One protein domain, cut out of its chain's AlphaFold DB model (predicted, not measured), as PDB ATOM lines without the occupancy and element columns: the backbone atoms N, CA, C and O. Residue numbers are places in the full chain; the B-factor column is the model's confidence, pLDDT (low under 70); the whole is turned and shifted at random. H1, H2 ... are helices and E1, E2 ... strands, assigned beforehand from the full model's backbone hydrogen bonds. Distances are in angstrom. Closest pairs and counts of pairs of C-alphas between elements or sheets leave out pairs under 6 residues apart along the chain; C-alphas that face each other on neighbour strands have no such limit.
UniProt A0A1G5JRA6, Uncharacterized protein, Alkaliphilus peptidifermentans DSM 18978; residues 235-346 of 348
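This is residues 235 to 346 of the 348 residues of an uncharacterized protein of Alkaliphilus peptidifermentans DSM 18978 (UniProt A0A1G5JRA6). What shape do these atoms make? A strongly twisted antiparallel sheet of five strands is the core, with H3 packed over one face at E3 and E4 and H2 over the opposite face at the edge strand E1, while small H4 sits near H2. How is it built along the chain? The printed part has 112 residues, with four named helices and five named strands in the order E1 H1 H2 H3 E2 E3 E4 E5 H4; the class is mixed, and the sheet runs E1 E2 E3 E4 E5. How large is it? It is compact, with a radius of gyration of the C-alphas of 14.1 A and spans of 41 by 38 by 27 A.

Where are the strands? E3, residues 314 to 323, measures 30.4 A, and E2, residues 301 to 309, measures 26.6 A. E1, residues 239 to 244, is 17.0 A long and begins with C-alpha 239 at (-0.126, 9.810, 7.333); E4 is residues 328 to 331 and E5 residues 334 to 337. Where are the helices? H3, residues 280 to 292, measures 17.8 A, and H2, residues 260 to 268, measures 12.2 A. H1 is residues 245 to 249, and H4, residues 341 to 344, ends with C-alpha 344 at (-7.415, -3.278, 1.784).

How do the strands pair? E2, E3, E4 and E5 form a meander, each strand the antiparallel neighbour of the one before, joined by hairpins; N 304 and O 320 are 2.9 A apart, N 330 and O 321 2.8 A, and N 329 and O 336 2.9 A. E1 is antiparallel to E2 at 154 degrees, with N 241 and O 305 at 2.8 A. Which helices are on the sheet? H3 is on it at a height of 10.0 A, slantwise to the strands at 48 degrees to E3 on the local plane; its closest C-alphas to E4 are those of Phe 286 and Arg 330, 7.7 A apart. On the opposite face H2 runs across the strands at a height of 9.3 A, over E1 and only just not over E2, on which 2 of its C-alphas fall; the C-alphas of Gly 240 and Tyr 263, the closest of E1 and H2, are 6.1 A apart. And the small helices? H1 is not on the sheet, and H4 only just is not, with 4 pairs of C-alphas within 10 A; H4 is close to H2 but not clearly touching, the closest C-alphas being Asp 262 and Ile 343 at 6.2 A. In H1, H2 and H3 every O i to N i+4 pair is within hydrogen-bond range; H4 is too short for one.

How far does it reach? The two C-alphas farthest apart, those of Ser 281 and Asp 312, are 41.8 A apart. Is a link long or cut? The link from H2 to H3, 11 residues, is long, and its residues 275 to 276 pair antiparallel with 335 to 336 of E5; the printed part has no cut. Where is confidence low? Residues 250 to 253 are under 70, and the mean pLDDT of the printed part is 89.9.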
ATOM      1  N   ASP A 235      -7.089  17.787   5.360       91.00
ATOM      2  CA  ASP A 235      -5.855  18.284   4.736       91.00
ATOM      3  C   ASP A 235      -4.704  18.495   5.738       91.00
ATOM      4  O   ASP A 235      -3.535  18.537   5.343       91.00
ATOM      5  N   ASN A 236      -5.006  18.557   7.041       91.94
ATOM      6  CA  ASN A 236      -4.003  18.724   8.095       91.94
ATOM      7  C   ASN A 236      -3.273  17.418   8.445       91.94
ATOM      8  O   ASN A 236      -2.323  17.427   9.236       91.94
ATOM      9  N   PHE A 237      -3.669  16.295   7.840       93.88
ATOM     10  CA  PHE A 237      -3.055  14.987   8.045       93.88
ATOM     11  C   PHE A 237      -2.200  14.565   6.853       93.88
ATOM     12  O   PHE A 237      -2.516  14.823   5.688       93.88
ATOM     13  N   HIS A 238      -1.102  13.862   7.135       93.62
ATOM     14  CA  HIS A 238      -0.140  13.440   6.107       93.62
ATOM     15  C   HIS A 238       0.182  11.947   6.152       93.62
ATOM     16  O   HIS A 238       0.928  11.450   5.309       93.62
ATOM     17  N   GLN A 239      -0.353  11.233   7.139       94.69
ATOM     18  CA  GLN A 239      -0.126   9.810   7.333       94.69
ATOM     19  C   GLN A 239      -1.428   9.128   7.744       94.69
ATOM     20  O   GLN A 239      -2.254   9.702   8.455       94.69
ATOM     21  N   GLY A 240      -1.579   7.872   7.328       94.38
ATOM     22  CA  GLY A 240      -2.698   7.023   7.714       94.38
ATOM     23  C   GLY A 240      -2.222   5.652   8.179       94.38
ATOM     24  O   GLY A 240      -1.266   5.097   7.631       94.38
ATOM     25  N   ARG A 241      -2.903   5.084   9.173       93.88
ATOM     26  CA  ARG A 241      -2.725   3.692   9.597       93.88
ATOM     27  C   ARG A 241      -4.037   2.952   9.485       93.88
ATOM     28  O   ARG A 241      -5.033   3.388  10.047       93.88
ATOM     29  N   LEU A 242      -4.027   1.836   8.775       92.94
ATOM     30  CA  LEU A 242      -5.171   0.948   8.677       92.94
ATOM     31  C   LEU A 242      -5.190   0.019   9.893       92.94
ATOM     32  O   LEU A 242      -4.155  -0.535  10.274       92.94
ATOM     33  N   ILE A 243      -6.370  -0.150  10.479       90.94
ATOM     34  CA  ILE A 243      -6.635  -0.986  11.648       90.94
ATOM     35  C   ILE A 243      -7.874  -1.837  11.355       90.94
ATOM     36  O   ILE A 243      -8.869  -1.353  10.803       90.94
ATOM     37  N   HIS A 244      -7.820  -3.105  11.751       90.00
ATOM     38  CA  HIS A 244      -8.897  -4.075  11.585       90.00
ATOM     39  C   HIS A 244      -8.975  -5.013  12.791       90.00
ATOM     40  O   HIS A 244      -7.978  -5.250  13.477       90.00
ATOM     41  N   MET A 245     -10.169  -5.543  13.057       84.31
ATOM     42  CA  MET A 245     -10.434  -6.354  14.244       84.31
ATOM     43  C   MET A 245      -9.609  -7.648  14.295       84.31
ATOM     44  O   MET A 245      -9.115  -8.010  15.363       84.31
ATOM     45  N   ASP A 246      -9.390  -8.304  13.154       82.00
ATOM     46  CA  ASP A 246      -8.659  -9.575  13.097       82.00
ATOM     47  C   ASP A 246      -7.191  -9.410  13.532       82.00
ATOM     48  O   ASP A 246      -6.577 -10.331  14.077       82.00
ATOM     49  N   TRP A 247      -6.617  -8.220  13.330       79.88
ATOM     50  CA  TRP A 247      -5.240  -7.913  13.723       79.88
ATOM     51  C   TRP A 247      -5.124  -7.658  15.222       79.88
ATOM     52  O   TRP A 247      -4.217  -8.184  15.869       79.88
ATOM     53  N   VAL A 248      -6.091  -6.914  15.762       74.12
ATOM     54  CA  VAL A 248      -6.175  -6.546  17.178       74.12
ATOM     55  C   VAL A 248      -6.450  -7.770  18.068       74.12
ATOM     56  O   VAL A 248      -5.918  -7.865  19.175       74.12
ATOM     57  N   GLU A 249      -7.244  -8.743  17.608       70.12
ATOM     58  CA  GLU A 249      -7.493  -9.996  18.343       70.12
ATOM     59  C   GLU A 249      -6.313 -10.985  18.242       70.12
ATOM     60  O   GLU A 249      -6.014 -11.712  19.194       70.12
ATOM     61  N   GLY A 250      -5.609 -11.000  17.104       61.09
ATOM     62  CA  GLY A 250      -4.562 -11.978  16.789       61.09
ATOM     63  C   GLY A 250      -3.231 -11.812  17.536       61.09
ATOM     64  O   GLY A 250      -2.360 -12.677  17.408       61.09
ATOM     65  N   GLY A 251      -3.041 -10.728  18.300       57.53
ATOM     66  CA  GLY A 251      -1.785 -10.424  19.005       57.53
ATOM     67  C   GLY A 251      -0.588 -10.188  18.066       57.53
ATOM     68  O   GLY A 251       0.558 -10.435  18.454       57.53
ATOM     69  N   GLY A 252      -0.873  -9.800  16.817       60.03
ATOM     70  CA  GLY A 252       0.091  -9.519  15.752       60.03
ATOM     71  C   GLY A 252       0.532  -8.052  15.721       60.03
ATOM     72  O   GLY A 252       0.672  -7.414  16.757       60.03
ATOM     73  N   LYS A 253       0.804  -7.510  14.524       61.28
ATOM     74  CA  LYS A 253       0.863  -6.049  14.351       61.28
ATOM     75  C   LYS A 253      -0.574  -5.540  14.302       61.28
ATOM     76  O   LYS A 253      -1.269  -5.836  13.339       61.28
ATOM     77  N   ASP A 254      -0.971  -4.777  15.311       70.38
ATOM     78  CA  ASP A 254      -2.339  -4.258  15.462       70.38
ATOM     79  C   ASP A 254      -2.718  -3.213  14.388       70.38
ATOM     80  O   ASP A 254      -3.885  -2.864  14.234       70.38
ATOM     81  N   GLU A 255      -1.731  -2.707  13.642       81.62
ATOM     82  CA  GLU A 255      -1.873  -1.608  12.686       81.62
ATOM     83  C   GLU A 255      -0.892  -1.733  11.506       81.62
ATOM     84  O   GLU A 255       0.238  -2.223  11.646       81.62
ATOM     85  N   TYR A 256      -1.304  -1.225  10.342       87.06
ATOM     86  CA  TYR A 256      -0.475  -1.131   9.141       87.06
ATOM     87  C   TYR A 256      -0.378   0.311   8.654       87.06
ATOM     88  O   TYR A 256      -1.385   0.950   8.365       87.06
ATOM     89  N   ASN A 257       0.847   0.816   8.503       91.56
ATOM     90  CA  ASN A 257       1.071   2.126   7.895       91.56
ATOM     91  C   ASN A 257       0.704   2.077   6.405       91.56
ATOM     92  O   ASN A 257       1.227   1.239   5.657       91.56
ATOM     93  N   LEU A 258      -0.160   2.997   5.980       93.56
ATOM     94  CA  LEU A 258      -0.418   3.234   4.567       93.56
ATOM     95  C   LEU A 258       0.856   3.769   3.910       93.56
ATOM     96  O   LEU A 258       1.588   4.561   4.505       93.56
ATOM     97  N   SER A 259       1.140   3.314   2.690       94.06
ATOM     98  CA  SER A 259       2.165   3.973   1.878       94.06
ATOM     99  C   SER A 259       1.677   5.354   1.439       94.06
ATOM    100  O   SER A 259       0.469   5.579   1.377       94.06
ATOM    101  N   ASP A 260       2.590   6.260   1.087       93.00
ATOM    102  CA  ASP A 260       2.224   7.603   0.611       93.00
ATOM    103  C   ASP A 260       1.233   7.538  -0.565       93.00
ATOM    104  O   ASP A 260       0.272   8.296  -0.615       93.00
ATOM    105  N   GLU A 261       1.421   6.584  -1.483       94.00
ATOM    106  CA  GLU A 261       0.520   6.355  -2.620       94.00
ATOM    107  C   GLU A 261      -0.889   5.938  -2.170       94.00
ATOM    108  O   GLU A 261      -1.880   6.463  -2.679       94.00
ATOM    109  N   ASP A 262      -0.988   5.026  -1.196       94.50
ATOM    110  CA  ASP A 262      -2.277   4.550  -0.677       94.50
ATOM    111  C   ASP A 262      -2.973   5.636   0.154       94.50
ATOM    112  O   ASP A 262      -4.192   5.781   0.084       94.50
ATOM    113  N   TYR A 263      -2.209   6.436   0.902       94.81
ATOM    114  CA  TYR A 263      -2.737   7.585   1.628       94.81
ATOM    115  C   TYR A 263      -3.312   8.624   0.661       94.81
ATOM    116  O   TYR A 263      -4.467   9.015   0.793       94.81
ATOM    117  N   GLN A 264      -2.565   9.012  -0.375       93.12
ATOM    118  CA  GLN A 264      -3.068   9.946  -1.387       93.12
ATOM    119  C   GLN A 264      -4.299   9.394  -2.120       93.12
ATOM    120  O   GLN A 264      -5.229  10.146  -2.420       93.12
ATOM    121  N   LEU A 265      -4.352   8.079  -2.366       92.94
ATOM    122  CA  LEU A 265      -5.544   7.434  -2.909       92.94
ATOM    123  C   LEU A 265      -6.737   7.561  -1.952       92.94
ATOM    124  O   LEU A 265      -7.806   7.967  -2.405       92.94
ATOM    125  N   LEU A 266      -6.568   7.275  -0.658       94.44
ATOM    126  CA  LEU A 266      -7.613   7.450   0.357       94.44
ATOM    127  C   LEU A 266      -8.170   8.877   0.351       94.44
ATOM    128  O   LEU A 266      -9.380   9.052   0.222       94.44
ATOM    129  N   ILE A 267      -7.298   9.888   0.422       93.44
ATOM    130  CA  ILE A 267      -7.714  11.297   0.420       93.44
ATOM    131  C   ILE A 267      -8.462  11.639  -0.873       93.44
ATOM    132  O   ILE A 267      -9.522  12.264  -0.844       93.44
ATOM    133  N   SER A 268      -7.993  11.141  -2.023       91.25
ATOM    134  CA  SER A 268      -8.675  11.355  -3.306       91.25
ATOM    135  C   SER A 268     -10.083  10.742  -3.375       91.25
ATOM    136  O   SER A 268     -10.907  11.152  -4.197       91.25
ATOM    137  N   LEU A 269     -10.377   9.766  -2.516       90.88
ATOM    138  CA  LEU A 269     -11.682   9.123  -2.410       90.88
ATOM    139  C   LEU A 269     -12.620   9.837  -1.428       90.88
ATOM    140  O   LEU A 269     -13.770   9.421  -1.312       90.88
ATOM    141  N   MET A 270     -12.174  10.906  -0.767       90.94
ATOM    142  CA  MET A 270     -12.951  11.697   0.197       90.94
ATOM    143  C   MET A 270     -13.201  13.137  -0.278       90.94
ATOM    144  O   MET A 270     -13.378  14.044   0.521       90.94
ATOM    145  N   MET A 271     -13.231  13.362  -1.593       86.00
ATOM    146  CA  MET A 271     -13.571  14.672  -2.163       86.00
ATOM    147  C   MET A 271     -15.083  14.963  -2.091       86.00
ATOM    148  O   MET A 271     -15.903  14.042  -2.068       86.00
ATOM    149  N   ASP A 272     -15.470  16.238  -2.197       83.12
ATOM    150  CA  ASP A 272     -16.870  16.715  -2.176       83.12
ATOM    151  C   ASP A 272     -17.810  15.994  -3.153       83.12
ATOM    152  O   ASP A 272     -19.005  15.849  -2.907       83.12
ATOM    153  N   ASN A 273     -17.292  15.518  -4.287       85.31
ATOM    154  CA  ASN A 273     -18.086  14.771  -5.264       85.31
ATOM    155  C   ASN A 273     -18.394  13.318  -4.831       85.31
ATOM    156  O   ASN A 273     -19.088  12.610  -5.566       85.31
ATOM    157  N   LYS A 274     -17.873  12.873  -3.677       90.62
ATOM    158  CA  LYS A 274     -18.103  11.561  -3.049       90.62
ATOM    159  C   LYS A 274     -18.982  11.614  -1.797       90.62
ATOM    160  O   LYS A 274     -19.606  10.600  -1.506       90.62
ATOM    161  N   LEU A 275     -19.088  12.756  -1.114       94.62
ATOM    162  CA  LEU A 275     -20.362  13.473  -1.008       94.62
ATOM    163  C   LEU A 275     -21.688  12.684  -0.932       94.62
ATOM    164  O   LEU A 275     -22.439  12.793  -1.903       94.62
ATOM    165  N   ILE A 276     -22.036  11.915   0.113       95.19
ATOM    166  CA  ILE A 276     -23.372  11.275   0.186       95.19
ATOM    167  C   ILE A 276     -24.198  11.653   1.420       95.19
ATOM    168  O   ILE A 276     -23.690  11.876   2.512       95.19
ATOM    169  N   THR A 277     -25.523  11.649   1.251       95.81
ATOM    170  CA  THR A 277     -26.490  11.629   2.358       95.81
ATOM    171  C   THR A 277     -27.004  10.198   2.522       95.81
ATOM    172  O   THR A 277     -27.836   9.762   1.722       95.81
ATOM    173  N   PRO A 278     -26.493   9.431   3.496       93.81
ATOM    174  CA  PRO A 278     -26.829   8.022   3.630       93.81
ATOM    175  C   PRO A 278     -28.234   7.817   4.210       93.81
ATOM    176  O   PRO A 278     -28.830   8.705   4.822       93.81
ATOM    177  N   GLU A 279     -28.760   6.604   4.055       95.19
ATOM    178  CA  GLU A 279     -30.003   6.203   4.712       95.19
ATOM    179  C   GLU A 279     -29.856   6.208   6.243       95.19
ATOM    180  O   GLU A 279     -28.782   5.950   6.791       95.19
ATOM    181  N   ALA A 280     -30.962   6.430   6.961       95.19
ATOM    182  CA  ALA A 280     -30.969   6.479   8.428       95.19
ATOM    183  C   ALA A 280     -30.439   5.189   9.089       95.19
ATOM    184  O   ALA A 280     -29.893   5.240  10.188       95.19
ATOM    185  N   SER A 281     -30.581   4.043   8.418       95.38
ATOM    186  CA  SER A 281     -30.033   2.746   8.835       95.38
ATOM    187  C   SER A 281     -28.502   2.746   8.876       95.38
ATOM    188  O   SER A 281     -27.922   2.245   9.836       95.38
ATOM    189  N   ILE A 282     -27.854   3.351   7.880       94.62
ATOM    190  CA  ILE A 282     -26.394   3.480   7.797       94.62
ATOM    191  C   ILE A 282     -25.910   4.447   8.880       94.62
ATOM    192  O   ILE A 282     -24.998   4.120   9.631       94.62
ATOM    193  N   VAL A 283     -26.567   5.599   9.047       94.56
ATOM    194  CA  VAL A 283     -26.231   6.542  10.132       94.56
ATOM    195  C   VAL A 283     -26.326   5.860  11.502       94.56
ATOM    196  O   VAL A 283     -25.436   6.010  12.339       94.56
ATOM    197  N   ALA A 284     -27.383   5.073  11.726       94.12
ATOM    198  CA  ALA A 284     -27.566   4.322  12.963       94.12
ATOM    199  C   ALA A 284     -26.471   3.265  13.184       94.12
ATOM    200  O   ALA A 284     -26.037   3.097  14.323       94.12
ATOM    201  N   LEU A 285     -26.000   2.595  12.125       93.94
ATOM    202  CA  LEU A 285     -24.882   1.649  12.191       93.94
ATOM    203  C   LEU A 285     -23.598   2.340  12.663       93.94
ATOM    204  O   LEU A 285     -23.014   1.919  13.656       93.94
ATOM    205  N   PHE A 286     -23.185   3.434  12.018       93.81
ATOM    206  CA  PHE A 286     -21.961   4.141  12.415       93.81
ATOM    207  C   PHE A 286     -22.062   4.707  13.836       93.81
ATOM    208  O   PHE A 286     -21.136   4.547  14.625       93.81
ATOM    209  N   ASN A 287     -23.206   5.280  14.217       91.75
ATOM    210  CA  ASN A 287     -23.419   5.735  15.595       91.75
ATOM    211  C   ASN A 287     -23.364   4.575  16.603       91.75
ATOM    212  O   ASN A 287     -22.877   4.749  17.723       91.75
ATOM    213  N   HIS A 288     -23.841   3.386  16.217       91.50
ATOM    214  CA  HIS A 288     -23.732   2.185  17.037       91.50
ATOM    215  C   HIS A 288     -22.272   1.768  17.234       91.50
ATOM    216  O   HIS A 288     -21.896   1.527  18.380       91.50
ATOM    217  N   LEU A 289     -21.464   1.739  16.166       91.75
ATOM    218  CA  LEU A 289     -20.034   1.404  16.220       91.75
ATOM    219  C   LEU A 289     -19.261   2.371  17.124       91.75
ATOM    220  O   LEU A 289     -18.459   1.944  17.947       91.75
ATOM    221  N   LEU A 290     -19.557   3.666  17.031       89.25
ATOM    222  CA  LEU A 290     -18.919   4.697  17.850       89.25
ATOM    223  C   LEU A 290     -19.318   4.628  19.333       89.25
ATOM    224  O   LEU A 290     -18.529   4.942  20.216       89.25
ATOM    225  N   THR A 291     -20.550   4.207  19.630       86.94
ATOM    226  CA  THR A 291     -21.047   4.141  21.017       86.94
ATOM    227  C   THR A 291     -20.695   2.820  21.702       86.94
ATOM    228  O   THR A 291     -20.396   2.793  22.893       86.94
ATOM    229  N   ASN A 292     -20.787   1.704  20.974       86.69
ATOM    230  CA  ASN A 292     -20.682   0.354  21.540       86.69
ATOM    231  C   ASN A 292     -19.365  -0.348  21.206       86.69
ATOM    232  O   ASN A 292     -19.081  -1.388  21.809       86.69
ATOM    233  N   GLY A 293     -18.577   0.243  20.308       88.00
ATOM    234  CA  GLY A 293     -17.347  -0.309  19.768       88.00
ATOM    235  C   GLY A 293     -17.578  -1.259  18.597       88.00
ATOM    236  O   GLY A 293     -18.651  -1.834  18.429       88.00
ATOM    237  N   ILE A 294     -16.523  -1.426  17.812       90.31
ATOM    238  CA  ILE A 294     -16.350  -2.449  16.787       90.31
ATOM    239  C   ILE A 294     -16.068  -3.764  17.514       90.31
ATOM    240  O   ILE A 294     -15.257  -3.810  18.446       90.31
ATOM    241  N   THR A 295     -16.749  -4.827  17.108       89.44
ATOM    242  CA  THR A 295     -16.671  -6.166  17.704       89.44
ATOM    243  C   THR A 295     -16.126  -7.189  16.698       89.44
ATOM    244  O   THR A 295     -16.072  -6.896  15.505       89.44
ATOM    245  N   PRO A 296     -15.748  -8.412  17.118       86.56
ATOM    246  CA  PRO A 296     -15.348  -9.479  16.189       86.56
ATOM    247  C   PRO A 296     -16.402  -9.830  15.124       86.56
ATOM    248  O   PRO A 296     -16.078 -10.394  14.082       86.56
ATOM    249  N   GLN A 297     -17.679  -9.494  15.347       87.75
ATOM    250  CA  GLN A 297     -18.736  -9.662  14.344       87.75
ATOM    251  C   GLN A 297     -18.664  -8.616  13.213       87.75
ATOM    252  O   GLN A 297     -19.194  -8.846  12.124       87.75
ATOM    253  N   ASP A 298     -17.972  -7.502  13.443       90.19
ATOM    254  CA  ASP A 298     -17.860  -6.355  12.543       90.19
ATOM    255  C   ASP A 298     -16.625  -6.459  11.635       90.19
ATOM    256  O   ASP A 298     -15.964  -5.476  11.324       90.19
ATOM    257  N   ASN A 299     -16.322  -7.663  11.150       88.19
ATOM    258  CA  ASN A 299     -15.132  -7.979  10.345       88.19
ATOM    259  C   ASN A 299     -15.037  -7.284   8.967       88.19
ATOM    260  O   ASN A 299     -14.108  -7.529   8.206       88.19
ATOM    261  N   HIS A 300     -16.011  -6.456   8.620       92.12
ATOM    262  CA  HIS A 300     -16.063  -5.647   7.403       92.12
ATOM    263  C   HIS A 300     -15.790  -4.168   7.699       92.12
ATOM    264  O   HIS A 300     -15.766  -3.354   6.779       92.12
ATOM    265  N   ILE A 301     -15.611  -3.825   8.976       94.31
ATOM    266  CA  ILE A 301     -15.318  -2.479   9.431       94.31
ATOM    267  C   ILE A 301     -13.808  -2.315   9.560       94.31
ATOM    268  O   ILE A 301     -13.128  -3.107  10.214       94.31
ATOM    269  N   TYR A 302     -13.307  -1.245   8.964       93.56
ATOM    270  CA  TYR A 302     -11.928  -0.805   9.090       93.56
ATOM    271  C   TYR A 302     -11.901   0.567   9.755       93.56
ATOM    272  O   TYR A 302     -12.788   1.396   9.537       93.56
ATOM    273  N   VAL A 303     -10.865   0.818  10.550       94.00
ATOM    274  CA  VAL A 303     -10.570   2.156  11.070       94.00
ATOM    275  C   VAL A 303      -9.265   2.613  10.461       94.00
ATOM    276  O   VAL A 303      -8.293   1.863  10.421       94.00
ATOM    277  N   ILE A 304      -9.247   3.846   9.978       94.44
ATOM    278  CA  ILE A 304      -8.035   4.476   9.477       94.44
ATOM    279  C   ILE A 304      -7.680   5.586  10.450       94.44
ATOM    280  O   ILE A 304      -8.377   6.593  10.515       94.44
ATOM    281  N   GLN A 305      -6.616   5.400  11.220       94.25
ATOM    282  CA  GLN A 305      -6.079   6.443  12.084       94.25
ATOM    283  C   GLN A 305      -5.309   7.448  11.226       94.25
ATOM    284  O   GLN A 305      -4.400   7.065  10.492       94.25
ATOM    285  N   LEU A 306      -5.668   8.720  11.328       94.88
ATOM    286  CA  LEU A 306      -5.009   9.838  10.662       94.88
ATOM    287  C   LEU A 306      -3.995  10.467  11.611       94.88
ATOM    288  O   LEU A 306      -4.302  10.686  12.784       94.88
ATOM    289  N   LEU A 307      -2.794  10.746  11.108       94.56
ATOM    290  CA  LEU A 307      -1.677  11.265  11.894       94.56
ATOM    291  C   LEU A 307      -0.958  12.396  11.155       94.56
ATOM    292  O   LEU A 307      -0.809  12.372   9.928       94.56
ATOM    293  N   SER A 308      -0.479  13.372  11.921       93.69
ATOM    294  CA  SER A 308       0.370  14.448  11.416       93.69
ATOM    295  C   SER A 308       1.369  14.902  12.470       93.69
ATOM    296  O   SER A 308       0.979  15.137  13.612       93.69
ATOM    297  N   ASP A 309       2.632  15.058  12.075       90.56
ATOM    298  CA  ASP A 309       3.645  15.801  12.827       90.56
ATOM    299  C   ASP A 309       3.826  17.157  12.126       90.56
ATOM    300  O   ASP A 309       4.371  17.232  11.021       90.56
ATOM    301  N   GLN A 310       3.344  18.226  12.752       85.06
ATOM    302  CA  GLN A 310       3.394  19.582  12.217       85.06
ATOM    303  C   GLN A 310       4.776  20.210  12.427       85.06
ATOM    304  O   GLN A 310       5.515  19.883  13.360       85.06
ATOM    305  N   SER A 311       5.143  21.157  11.560       82.88
ATOM    306  CA  SER A 311       6.460  21.812  11.608       82.88
ATOM    307  C   SER A 311       6.710  22.625  12.880       82.88
ATOM    308  O   SER A 311       7.856  22.895  13.227       82.88
ATOM    309  N   ASP A 312       5.641  23.028  13.555       80.50
ATOM    310  CA  ASP A 312       5.654  23.760  14.820       80.50
ATOM    311  C   ASP A 312       5.707  22.833  16.048       80.50
ATOM    312  O   ASP A 312       5.561  23.304  17.169       80.50
ATOM    313  N   GLY A 313       5.934  21.526  15.856       79.56
ATOM    314  CA  GLY A 313       6.083  20.550  16.937       79.56
ATOM    315  C   GLY A 313       4.766  19.968  17.453       79.56
ATOM    316  O   GLY A 313       4.784  19.163  18.387       79.56
ATOM    317  N   ARG A 314       3.629  20.341  16.856       87.38
ATOM    318  CA  ARG A 314       2.322  19.772  17.200       87.38
ATOM    319  C   ARG A 314       2.134  18.406  16.557       87.38
ATOM    320  O   ARG A 314       2.583  18.167  15.438       87.38
ATOM    321  N   ARG A 315       1.422  17.517  17.244       91.50
ATOM    322  CA  ARG A 315       0.953  16.253  16.677       91.50
ATOM    323  C   ARG A 315      -0.555  16.209  16.657       91.50
ATOM    324  O   ARG A 315      -1.191  16.441  17.684       91.50
ATOM    325  N   LEU A 316      -1.108  15.881  15.499       93.25
ATOM    326  CA  LEU A 316      -2.543  15.761  15.291       93.25
ATOM    327  C   LEU A 316      -2.905  14.292  15.112       93.25
ATOM    328  O   LEU A 316      -2.201  13.549  14.420       93.25
ATOM    329  N   GLN A 317      -4.025  13.893  15.703       93.94
ATOM    330  CA  GLN A 317      -4.603  12.573  15.523       93.94
ATOM    331  C   GLN A 317      -6.116  12.669  15.336       93.94
ATOM    332  O   GLN A 317      -6.805  13.331  16.110       93.94
ATOM    333  N   ASN A 318      -6.626  11.938  14.348       93.94
ATOM    334  CA  ASN A 318      -8.053  11.703  14.150       93.94
ATOM    335  C   ASN A 318      -8.268  10.305  13.541       93.94
ATOM    336  O   ASN A 318      -7.323   9.515  13.444       93.94
ATOM    337  N   PHE A 319      -9.490   9.955  13.150       94.12
ATOM    338  CA  PHE A 319      -9.792   8.661  12.556       94.12
ATOM    339  C   PHE A 319     -10.943   8.721  11.543       94.12
ATOM    340  O   PHE A 319     -11.820   9.578  11.597       94.12
ATOM    341  N   ILE A 320     -10.957   7.744  10.641       94.50
ATOM    342  CA  ILE A 320     -12.036   7.477   9.687       94.50
ATOM    343  C   ILE A 320     -12.563   6.071   9.963       94.50
ATOM    344  O   ILE A 320     -11.778   5.154  10.206       94.50
ATOM    345  N   ILE A 321     -13.881   5.880   9.889       94.88
ATOM    346  CA  ILE A 321     -14.491   4.542   9.906       94.88
ATOM    347  C   ILE A 321     -14.942   4.195   8.494       94.88
ATOM    348  O   ILE A 321     -15.594   5.001   7.833       94.88
ATOM    349  N   TYR A 322     -14.625   2.987   8.049       96.00
ATOM    350  CA  TYR A 322     -15.003   2.456   6.750       96.00
ATOM    351  C   TYR A 322     -15.796   1.164   6.901       96.00
ATOM    352  O   TYR A 322     -15.386   0.278   7.646       96.00
ATOM    353  N   ASP A 323     -16.886   1.035   6.150       96.00
ATOM    354  CA  ASP A 323     -17.618  -0.217   5.971       96.00
ATOM    355  C   ASP A 323     -17.375  -0.763   4.556       96.00
ATOM    356  O   ASP A 323     -17.824  -0.176   3.567       96.00
ATOM    357  N   ASP A 324     -16.694  -1.907   4.460       95.00
ATOM    358  CA  ASP A 324     -16.343  -2.529   3.183       95.00
ATOM    359  C   ASP A 324     -17.525  -3.184   2.456       95.00
ATOM    360  O   ASP A 324     -17.513  -3.315   1.232       95.00
ATOM    361  N   LYS A 325     -18.592  -3.559   3.165       94.38
ATOM    362  CA  LYS A 325     -19.795  -4.112   2.523       94.38
ATOM    363  C   LYS A 325     -20.637  -3.014   1.897       94.38
ATOM    364  O   LYS A 325     -21.185  -3.205   0.813       94.38
ATOM    365  N   LEU A 326     -20.770  -1.891   2.598       94.88
ATOM    366  CA  LEU A 326     -21.558  -0.749   2.144       94.88
ATOM    367  C   LEU A 326     -20.760   0.177   1.222       94.88
ATOM    368  O   LEU A 326     -21.375   0.951   0.490       94.88
ATOM    369  N   LYS A 327     -19.422   0.084   1.232       95.62
ATOM    370  CA  LYS A 327     -18.505   0.982   0.512       95.62
ATOM    371  C   LYS A 327     -18.726   2.444   0.926       95.62
ATOM    372  O   LYS A 327     -18.873   3.344   0.092       95.62
ATOM    373  N   VAL A 328     -18.818   2.655   2.242       96.38
ATOM    374  CA  VAL A 328     -19.088   3.960   2.863       96.38
ATOM    375  C   VAL A 328     -18.008   4.289   3.888       96.38
ATOM    376  O   VAL A 328     -17.711   3.480   4.765       96.38
ATOM    377  N   LEU A 329     -17.460   5.499   3.792       95.50
ATOM    378  CA  LEU A 329     -16.575   6.109   4.783       95.50
ATOM    379  C   LEU A 329     -17.348   7.117   5.626       95.50
ATOM    380  O   LEU A 329     -18.223   7.805   5.101       95.50
ATOM    381  N   ARG A 330     -16.974   7.254   6.899       94.69
ATOM    382  CA  ARG A 330     -17.418   8.337   7.778       94.69
ATOM    383  C   ARG A 330     -16.224   9.066   8.388       94.69
ATOM    384  O   ARG A 330     -15.383   8.426   9.020       94.69
ATOM    385  N   PHE A 331     -16.223  10.391   8.279       93.50
ATOM    386  CA  PHE A 331     -15.243  11.299   8.881       93.50
ATOM    387  C   PHE A 331     -15.959  12.570   9.352       93.50
ATOM    388  O   PHE A 331     -16.772  13.096   8.604       93.50
ATOM    389  N   GLU A 332     -15.738  13.006  10.599       91.19
ATOM    390  CA  GLU A 332     -16.327  14.243  11.168       91.19
ATOM    391  C   GLU A 332     -17.854  14.395  10.943       91.19
ATOM    392  O   GLU A 332     -18.394  15.477  10.741       91.19
ATOM    393  N   GLY A 333     -18.585  13.273  10.955       89.88
ATOM    394  CA  GLY A 333     -20.039  13.243  10.738       89.88
ATOM    395  C   GLY A 333     -20.486  13.251   9.271       89.88
ATOM    396  O   GLY A 333     -21.657  12.976   9.002       89.88
ATOM    397  N   GLU A 334     -19.569  13.476   8.337       94.19
ATOM    398  CA  GLU A 334     -19.794  13.366   6.900       94.19
ATOM    399  C   GLU A 334     -19.631  11.927   6.403       94.19
ATOM    400  O   GLU A 334     -18.941  11.109   7.018       94.19
ATOM    401  N   PHE A 335     -20.288  11.615   5.283       96.25
ATOM    402  CA  PHE A 335     -20.290  10.284   4.685       96.25
ATOM    403  C   PHE A 335     -19.900  10.337   3.212       96.25
ATOM    404  O   PHE A 335     -20.444  11.134   2.446       96.25
ATOM    405  N   TYR A 336     -19.027   9.422   2.799       96.56
ATOM    406  CA  TYR A 336     -18.494   9.363   1.439       96.56
ATOM    407  C   TYR A 336     -18.713   7.976   0.836       96.56
ATOM    408  O   TYR A 336     -18.495   6.962   1.504       96.56
ATOM    409  N   SER A 337     -19.147   7.921  -0.425       95.44
ATOM    410  CA  SER A 337     -19.231   6.672  -1.190       95.44
ATOM    411  C   SER A 337     -17.896   6.388  -1.873       95.44
ATOM    412  O   SER A 337     -17.533   7.034  -2.865       95.44
ATOM    413  N   SER A 338     -17.181   5.401  -1.342       92.44
ATOM    414  CA  SER A 338     -15.776   5.166  -1.664       92.44
ATOM    415  C   SER A 338     -15.470   3.680  -1.607       92.44
ATOM    416  O   SER A 338     -15.941   2.976  -0.721       92.44
ATOM    417  N   ASP A 339     -14.666   3.206  -2.554       91.94
ATOM    418  CA  ASP A 339     -14.247   1.811  -2.607       91.94
ATOM    419  C   ASP A 339     -12.763   1.703  -2.266       91.94
ATOM    420  O   ASP A 339     -11.905   2.140  -3.042       91.94
ATOM    421  N   LEU A 340     -12.474   1.155  -1.084       92.25
ATOM    422  CA  LEU A 340     -11.113   0.978  -0.577       92.25
ATOM    423  C   LEU A 340     -10.528  -0.409  -0.878       92.25
ATOM    424  O   LEU A 340      -9.449  -0.714  -0.372       92.25
ATOM    425  N   GLU A 341     -11.177  -1.232  -1.712       90.81
ATOM    426  CA  GLU A 341     -10.748  -2.611  -2.008       90.81
ATOM    427  C   GLU A 341      -9.259  -2.691  -2.387       90.81
ATOM    428  O   GLU A 341      -8.511  -3.468  -1.802       90.81
ATOM    429  N   LYS A 342      -8.785  -1.791  -3.258       87.88
ATOM    430  CA  LYS A 342      -7.371  -1.739  -3.680       87.88
ATOM    431  C   LYS A 342      -6.380  -1.478  -2.547       87.88
ATOM    432  O   LYS A 342      -5.238  -1.919  -2.635       87.88
ATOM    433  N   ILE A 343      -6.789  -0.708  -1.541       90.00
ATOM    434  CA  ILE A 343      -5.958  -0.443  -0.367       90.00
ATOM    435  C   ILE A 343      -6.002  -1.686   0.519       90.00
ATOM    436  O   ILE A 343      -4.962  -2.233   0.853       90.00
ATOM    437  N   ILE A 344      -7.197  -2.183   0.832       89.12
ATOM    438  CA  ILE A 344      -7.415  -3.278   1.784       89.12
ATOM    439  C   ILE A 344      -6.771  -4.595   1.326       89.12
ATOM    440  O   ILE A 344      -6.089  -5.237   2.122       89.12
ATOM    441  N   GLU A 345      -6.904  -4.976   0.052       87.56
ATOM    442  CA  GLU A 345      -6.313  -6.207  -0.506       87.56
ATOM    443  C   GLU A 345      -4.786  -6.282  -0.357       87.56
ATOM    444  O   GLU A 345      -4.210  -7.364  -0.390       87.56
ATOM    445  N   LYS A 346      -4.112  -5.138  -0.218       83.19
ATOM    446  CA  LYS A 346      -2.654  -5.066  -0.068       83.19
ATOM    447  C   LYS A 346      -2.189  -5.361   1.363       83.19
ATOM    448  O   LYS A 346      -1.011  -5.665   1.561       83.19
TER     449      LYS A 346